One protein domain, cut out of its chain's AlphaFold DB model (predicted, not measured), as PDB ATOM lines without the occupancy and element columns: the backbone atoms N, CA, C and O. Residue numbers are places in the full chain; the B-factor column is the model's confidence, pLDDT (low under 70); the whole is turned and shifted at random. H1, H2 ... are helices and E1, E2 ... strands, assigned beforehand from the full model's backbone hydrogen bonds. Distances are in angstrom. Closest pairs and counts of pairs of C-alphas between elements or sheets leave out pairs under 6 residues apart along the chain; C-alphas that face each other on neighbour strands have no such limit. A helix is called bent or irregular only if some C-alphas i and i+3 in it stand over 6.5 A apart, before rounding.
ATOM      1  N   ALA A   2     124.135 141.791  72.108       87.12
ATOM      2  CA  ALA A   2     124.467 141.432  73.483       87.12
ATOM      3  C   ALA A   2     124.143 142.619  74.394       87.12
ATOM      4  O   ALA A   2     124.448 143.756  74.038       87.12
ATOM      5  N   PHE A   3     123.549 142.355  75.552       93.94
ATOM      6  CA  PHE A   3     123.312 143.352  76.590       93.94
ATOM      7  C   PHE A   3     124.041 142.886  77.841       93.94
ATOM      8  O   PHE A   3     123.804 141.787  78.338       93.94
ATOM      9  N   ASN A   4     124.983 143.701  78.299       94.44
ATOM     10  CA  ASN A   4     125.711 143.443  79.531       94.44
ATOM     11  C   ASN A   4     124.777 143.632  80.730       94.44
ATOM     12  O   ASN A   4     123.980 144.572  80.754       94.44
ATOM     13  N   GLN A   5     124.912 142.759  81.728       94.19
ATOM     14  CA  GLN A   5     124.235 142.915  83.010       94.19
ATOM     15  C   GLN A   5     124.648 144.252  83.653       94.19
ATOM     16  O   GLN A   5     125.791 144.676  83.501       94.19
ATOM     17  N   GLU A   6     123.710 144.929  84.322       93.31
ATOM     18  CA  GLU A   6     123.890 146.228  85.012       93.31
ATOM     19  C   GLU A   6     124.143 147.458  84.115       93.31
ATOM     20  O   GLU A   6     124.056 148.596  84.587       93.31
ATOM     21  N   GLN A   7     124.380 147.275  82.814       92.44
ATOM     22  CA  GLN A   7     124.484 148.388  81.873       92.44
ATOM     23  C   GLN A   7     123.094 148.896  81.470       92.44
ATOM     24  O   GLN A   7     122.197 148.120  81.143       92.44
ATOM     25  N   HIS A   8     122.932 150.219  81.465       93.00
ATOM     26  CA  HIS A   8     121.711 150.872  81.006       93.00
ATOM     27  C   HIS A   8     121.810 151.166  79.509       93.00
ATOM     28  O   HIS A   8     122.805 151.713  79.039       93.00
ATOM     29  N   TYR A   9     120.758 150.812  78.777       95.44
ATOM     30  CA  TYR A   9     120.617 151.069  77.348       95.44
ATOM     31  C   TYR A   9     119.362 151.902  77.152       95.44
ATOM     32  O   TYR A   9     118.332 151.636  77.775       95.44
ATOM     33  N   THR A  10     119.436 152.941  76.329       96.06
ATOM     34  CA  THR A  10     118.310 153.857  76.147       96.06
ATOM     35  C   THR A  10     118.136 154.179  74.675       96.06
ATOM     36  O   THR A  10     119.093 154.400  73.940       96.06
ATOM     37  N   ALA A  11     116.882 154.204  74.246       97.12
ATOM     38  CA  ALA A  11     116.487 154.698  72.944       97.12
ATOM     39  C   ALA A  11     115.250 155.581  73.119       97.12
ATOM     40  O   ALA A  11     114.427 155.356  74.006       97.12
ATOM     41  N   CYS A  12     115.128 156.592  72.268       96.44
ATOM     42  CA  CYS A  12     113.960 157.451  72.181       96.44
ATOM     43  C   CYS A  12     113.126 157.033  70.973       96.44
ATOM     44  O   CYS A  12     113.672 156.845  69.885       96.44
ATOM     45  N   VAL A  13     111.810 156.945  71.156       97.19
ATOM     46  CA  VAL A  13     110.855 156.807  70.057       97.19
ATOM     47  C   VAL A  13     110.037 158.083  69.972       97.19
ATOM     48  O   VAL A  13     109.457 158.528  70.964       97.19
ATOM     49  N   ARG A  14     110.008 158.680  68.785       96.44
ATOM     50  CA  ARG A  14     109.209 159.864  68.470       96.44
ATOM     51  C   ARG A  14     108.322 159.561  67.277       96.44
ATOM     52  O   ARG A  14     108.697 158.782  66.411       96.44
ATOM     53  N   PHE A  15     107.167 160.204  67.220       95.06
ATOM     54  CA  PHE A  15     106.198 160.015  66.148       95.06
ATOM     55  C   PHE A  15     105.724 161.386  65.681       95.06
ATOM     56  O   PHE A  15     105.555 162.296  66.496       95.06
ATOM     57  N   ASN A  16     105.501 161.526  64.381       95.38
ATOM     58  CA  ASN A  16     104.732 162.627  63.813       95.38
ATOM     59  C   ASN A  16     103.748 162.076  62.773       95.38
ATOM     60  O   ASN A  16     103.625 160.867  62.605       95.38
ATOM     61  N   GLU A  17     103.055 162.954  62.057       96.88
ATOM     62  CA  GLU A  17     102.072 162.575  61.039       96.88
ATOM     63  C   GLU A  17     102.662 161.881  59.796       96.88
ATOM     64  O   GLU A  17     101.914 161.500  58.899       96.88
ATOM     65  N   LYS A  18     103.989 161.709  59.724       97.44
ATOM     66  CA  LYS A  18     104.694 161.147  58.561       97.44
ATOM     67  C   LYS A  18     105.536 159.917  58.883       97.44
ATOM     68  O   LYS A  18     105.739 159.096  57.994       97.44
ATOM     69  N   ALA A  19     106.073 159.812  60.097       97.94
ATOM     70  CA  ALA A  19     107.044 158.779  60.431       97.94
ATOM     71  C   ALA A  19     107.138 158.486  61.932       97.94
ATOM     72  O   ALA A  19     106.873 159.339  62.788       97.94
ATOM     73  N   ILE A  20     107.628 157.283  62.219       98.38
ATOM     74  CA  ILE A  20     108.175 156.877  63.512       98.38
ATOM     75  C   ILE A  20     109.695 157.042  63.442       98.38
ATOM     76  O   ILE A  20     110.335 156.604  62.489       98.38
ATOM     77  N   ILE A  21     110.285 157.683  64.444       98.12
ATOM     78  CA  ILE A  21     111.719 157.947  64.532       98.12
ATOM     79  C   ILE A  21     112.249 157.272  65.792       98.12
ATOM     80  O   ILE A  21     111.903 157.677  66.902       98.12
ATOM     81  N   VAL A  22     113.111 156.272  65.621       98.31
ATOM     82  CA  VAL A  22     113.821 155.602  66.719       98.31
ATOM     83  C   VAL A  22     115.269 156.081  66.742       98.31
ATOM     84  O   VAL A  22     115.956 156.052  65.721       98.31
ATOM     85  N   GLN A  23     115.746 156.525  67.902       97.69
ATOM     86  CA  GLN A  23     117.108 157.033  68.072       97.69
ATOM     87  C   GLN A  23     117.786 156.471  69.304       97.69
ATOM     88  O   GLN A  23     117.190 156.410  70.377       97.69
ATOM     89  N   THR A  24     119.063 156.134  69.152       98.25
ATOM     90  CA  THR A  24     119.939 155.788  70.268       98.25
ATOM     91  C   THR A  24     120.102 156.984  71.198       98.25
ATOM     92  O   THR A  24     120.255 158.128  70.755       98.25
ATOM     93  N   MET A  25     120.060 156.711  72.498       97.75
ATOM     94  CA  MET A  25     120.449 157.663  73.522       97.75
ATOM     95  C   MET A  25     121.617 157.108  74.325       97.75
ATOM     96  O   MET A  25     121.569 155.974  74.798       97.75
ATOM     97  N   SER A  26     122.616 157.955  74.537       96.50
ATOM     98  CA  SER A  26     123.841 157.621  75.259       96.50
ATOM     99  C   SER A  26     124.112 158.664  76.337       96.50
ATOM    100  O   SER A  26     123.628 159.800  76.274       96.50
ATOM    101  N   GLY A  27     124.873 158.278  77.356       94.50
ATOM    102  CA  GLY A  27     125.217 159.158  78.463       94.50
ATOM    103  C   GLY A  27     125.735 158.398  79.675       94.50
ATOM    104  O   GLY A  27     125.775 157.170  79.697       94.50
ATOM    105  N   ASN A  28     126.124 159.153  80.696       92.25
ATOM    106  CA  ASN A  28     126.460 158.634  82.016       92.25
ATOM    107  C   ASN A  28     125.657 159.431  83.050       92.25
ATOM    108  O   ASN A  28     125.929 160.609  83.285       92.25
ATOM    109  N   GLY A  29     124.612 158.813  83.598       89.25
ATOM    110  CA  GLY A  29     123.589 159.501  84.381       89.25
ATOM    111  C   GLY A  29     122.538 160.155  83.483       89.25
ATOM    112  O   GLY A  29     121.467 159.591  83.283       89.25
ATOM    113  N   MET A  30     122.833 161.333  82.924       93.25
ATOM    114  CA  MET A  30     121.900 162.012  82.016       93.25
ATOM    115  C   MET A  30     122.058 161.494  80.585       93.25
ATOM    116  O   MET A  30     123.134 161.605  79.997       93.25
ATOM    117  N   MET A  31     120.976 160.957  80.025       95.00
ATOM    118  CA  MET A  31     120.939 160.425  78.663       95.00
ATOM    119  C   MET A  31     120.540 161.517  77.668       95.00
ATOM    120  O   MET A  31     119.586 162.259  77.906       95.00
ATOM    121  N   ALA A  32     121.229 161.582  76.532       96.75
ATOM    122  CA  ALA A  32     120.922 162.491  75.430       96.75
ATOM    123  C   ALA A  32     120.884 161.731  74.099       96.75
ATOM    124  O   ALA A  32     121.348 160.597  74.021       96.75
ATOM    125  N   ILE A  33     120.320 162.347  73.055       97.62
ATOM    126  CA  ILE A  33     120.344 161.769  71.705       97.62
ATOM    127  C   ILE A  33     121.800 161.616  71.272       97.62
ATOM    128  O   ILE A  33     122.552 162.593  71.255       97.62
ATOM    129  N   ASP A  34     122.172 160.396  70.900       97.50
ATOM    130  CA  ASP A  34     123.503 160.113  70.393       97.50
ATOM    131  C   ASP A  34     123.533 160.298  68.877       97.50
ATOM    132  O   ASP A  34     123.010 159.488  68.111       97.50
ATOM    133  N   HIS A  35     124.142 161.398  68.445       96.12
ATOM    134  CA  HIS A  35     124.260 161.747  67.035       96.12
ATOM    135  C   HIS A  35     125.363 160.972  66.293       96.12
ATOM    136  O   HIS A  35     125.497 161.159  65.083       96.12
ATOM    137  N   MET A  36     126.131 160.098  66.966       97.25
ATOM    138  CA  MET A  36     127.036 159.169  66.273       97.25
ATOM    139  C   MET A  36     126.268 158.094  65.495       97.25
ATOM    140  O   MET A  36     126.762 157.609  64.477       97.25
ATOM    141  N   ALA A  50     109.553 144.719  62.238       97.25
ATOM    142  CA  ALA A  50     110.438 145.772  61.763       97.25
ATOM    143  C   ALA A  50     110.653 146.862  62.828       97.25
ATOM    144  O   ALA A  50     111.802 147.243  63.084       97.25
ATOM    145  N   LEU A  51     109.591 147.296  63.517       97.38
ATOM    146  CA  LEU A  51     109.700 148.256  64.620       97.38
ATOM    147  C   LEU A  51     110.535 147.699  65.784       97.38
ATOM    148  O   LEU A  51     111.441 148.374  66.280       97.38
ATOM    149  N   SER A  52     110.279 146.451  66.184       97.25
ATOM    150  CA  SER A  52     111.028 145.782  67.257       97.25
ATOM    151  C   SER A  52     112.509 145.636  66.911       97.25
ATOM    152  O   SER A  52     113.373 145.872  67.756       97.25
ATOM    153  N   ASN A  53     112.826 145.307  65.657       97.75
ATOM    154  CA  ASN A  53     114.209 145.210  65.197       97.75
ATOM    155  C   ASN A  53     114.920 146.566  65.229       97.75
ATOM    156  O   ASN A  53     116.054 146.633  65.702       97.75
ATOM    157  N   ALA A  54     114.265 147.643  64.787       97.56
ATOM    158  CA  ALA A  54     114.832 148.991  64.856       97.56
ATOM    159  C   ALA A  54     115.099 149.424  66.308       97.56
ATOM    160  O   ALA A  54     116.163 149.967  66.608       97.56
ATOM    161  N   LEU A  55     114.176 149.120  67.226       97.44
ATOM    162  CA  LEU A  55     114.340 149.364  68.663       97.44
ATOM    163  C   LEU A  55     115.533 148.610  69.248       97.44
ATOM    164  O   LEU A  55     116.387 149.212  69.899       97.44
ATOM    165  N   LEU A  56     115.614 147.303  68.998       97.44
ATOM    166  CA  LEU A  56     116.707 146.475  69.501       97.44
ATOM    167  C   LEU A  56     118.058 146.911  68.921       97.44
ATOM    168  O   LEU A  56     119.049 146.933  69.649       97.44
ATOM    169  N   GLN A  57     118.096 147.314  67.645       97.06
ATOM    170  CA  GLN A  57     119.301 147.868  67.025       97.06
ATOM    171  C   GLN A  57     119.716 149.174  67.696       97.06
ATOM    172  O   GLN A  57     120.854 149.263  68.159       97.06
ATOM    173  N   ALA A  58     118.793 150.125  67.849       97.44
ATOM    174  CA  ALA A  58     119.064 151.401  68.508       97.44
ATOM    175  C   ALA A  58     119.552 151.232  69.955       97.44
ATOM    176  O   ALA A  58     120.470 151.941  70.364       97.44
ATOM    177  N   LEU A  59     118.978 150.286  70.708       97.12
ATOM    178  CA  LEU A  59     119.409 149.957  72.072       97.12
ATOM    179  C   LEU A  59     120.785 149.289  72.114       97.12
ATOM    180  O   LEU A  59     121.491 149.413  73.106       97.12
ATOM    181  N   SER A  60     121.155 148.543  71.074       96.25
ATOM    182  CA  SER A  60     122.407 147.783  71.044       96.25
ATOM    183  C   SER A  60     123.623 148.573  70.558       96.25
ATOM    184  O   SER A  60     124.729 148.036  70.619       96.25
ATOM    185  N   ASN A  61     123.424 149.803  70.074       92.94
ATOM    186  CA  ASN A  61     124.491 150.706  69.649       92.94
ATOM    187  C   ASN A  61     125.389 151.086  70.844       92.94
ATOM    188  O   ASN A  61     124.889 151.315  71.946       92.94
ATOM    189  N   ARG A  62     126.713 151.085  70.636       75.31
ATOM    190  CA  ARG A  62     127.750 151.282  71.669       75.31
ATOM    191  C   ARG A  62     128.942 152.050  71.141       75.31
ATOM    192  O   ARG A  62     129.253 151.835  69.940       75.31
TER     193      ARG A  62
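Overview. This is residues 2 to 36 and 50 to 62 of the 62 residues of the protein "Protein of uncharacterized function (DUF1436)" of Moraxella lacunata (UniProt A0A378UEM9). A long, strongly twisted ribbon of two antiparallel strands, E1 and E2, has one helix, H1, packed along it, and the short strand E3 folds back beside the far end of E2. The result is two layers, that is, a helix on one face of a sheet, with the E1 and E2 hairpin running in the long direction. The printed part has 48 residues with three named strands and one named helix, in the order E1, E2, E3, H1; the sheet order is E1, E2, E3, all antiparallel, and the class is mixed, helices and strands. The whole is only just compact, close to loose, with a radius of gyration of the C-alphas of 11.4 A, and elongated, spanning 36 by 22 by 16 A.

Along the chain. The printed part begins at Ala 2, and residues 2 to 9 come before the first named element. E1, residues 10 to 15, starts with C-alpha 10 at (118.310, 153.857, 76.147) and is 16.9 A long. E2, residues 20 to 28, is the longest strand, 26.1 A from first to last C-alpha. E3, residues 30 to 33, measures 10.4 A. H1, residues 50 to 60, runs 15.3 A from C-alpha 50 at (110.438, 145.772, 61.763) to C-alpha 60 at (122.407, 147.783, 71.044), and it is not bent.

Arrangement. The three strands form a meander, each the antiparallel neighbour of the one before. E1 and E2 are a hairpin with 151 degrees between their directions; N 12 and O 23 are 2.8 A apart and N 21 and O 14 are 2.8 A apart, within hydrogen-bond range. E2 and E3 are a hairpin too, at 143 degrees, with N 26 and O 32 within hydrogen-bond range at 3.0 A. The pairing is staggered: E2 pairs with E1 over residues 20 to 25 and with E3 over residues 25 to 28. E1 and E3 are the edge strands. H1 is on the sheet at a height of 8.9 A, over E1 and E2, and runs along the strands at 13 degrees to E2 on the local plane. The closest C-alphas of H1 and E2 are those of Ala 58 and Thr 24, 4.8 A apart; those of H1 and E1 are Leu 59 and Ala 11, 5.6 A apart. In H1 every O i to N i+4 pair is within hydrogen-bond range.

Size, cuts and confidence. The two C-alphas farthest apart are those of Gln 5 and Glu 17, at 36.9 A. Residues 37 to 49 are not printed, and C-alphas 36 and 50 are 21.8 A apart across this cut, which falls in the link from E3 to H1. The links E1 to E2 and E2 to E3 are tight. The mean pLDDT of the printed part is 95.5, and no printed residue is under 70.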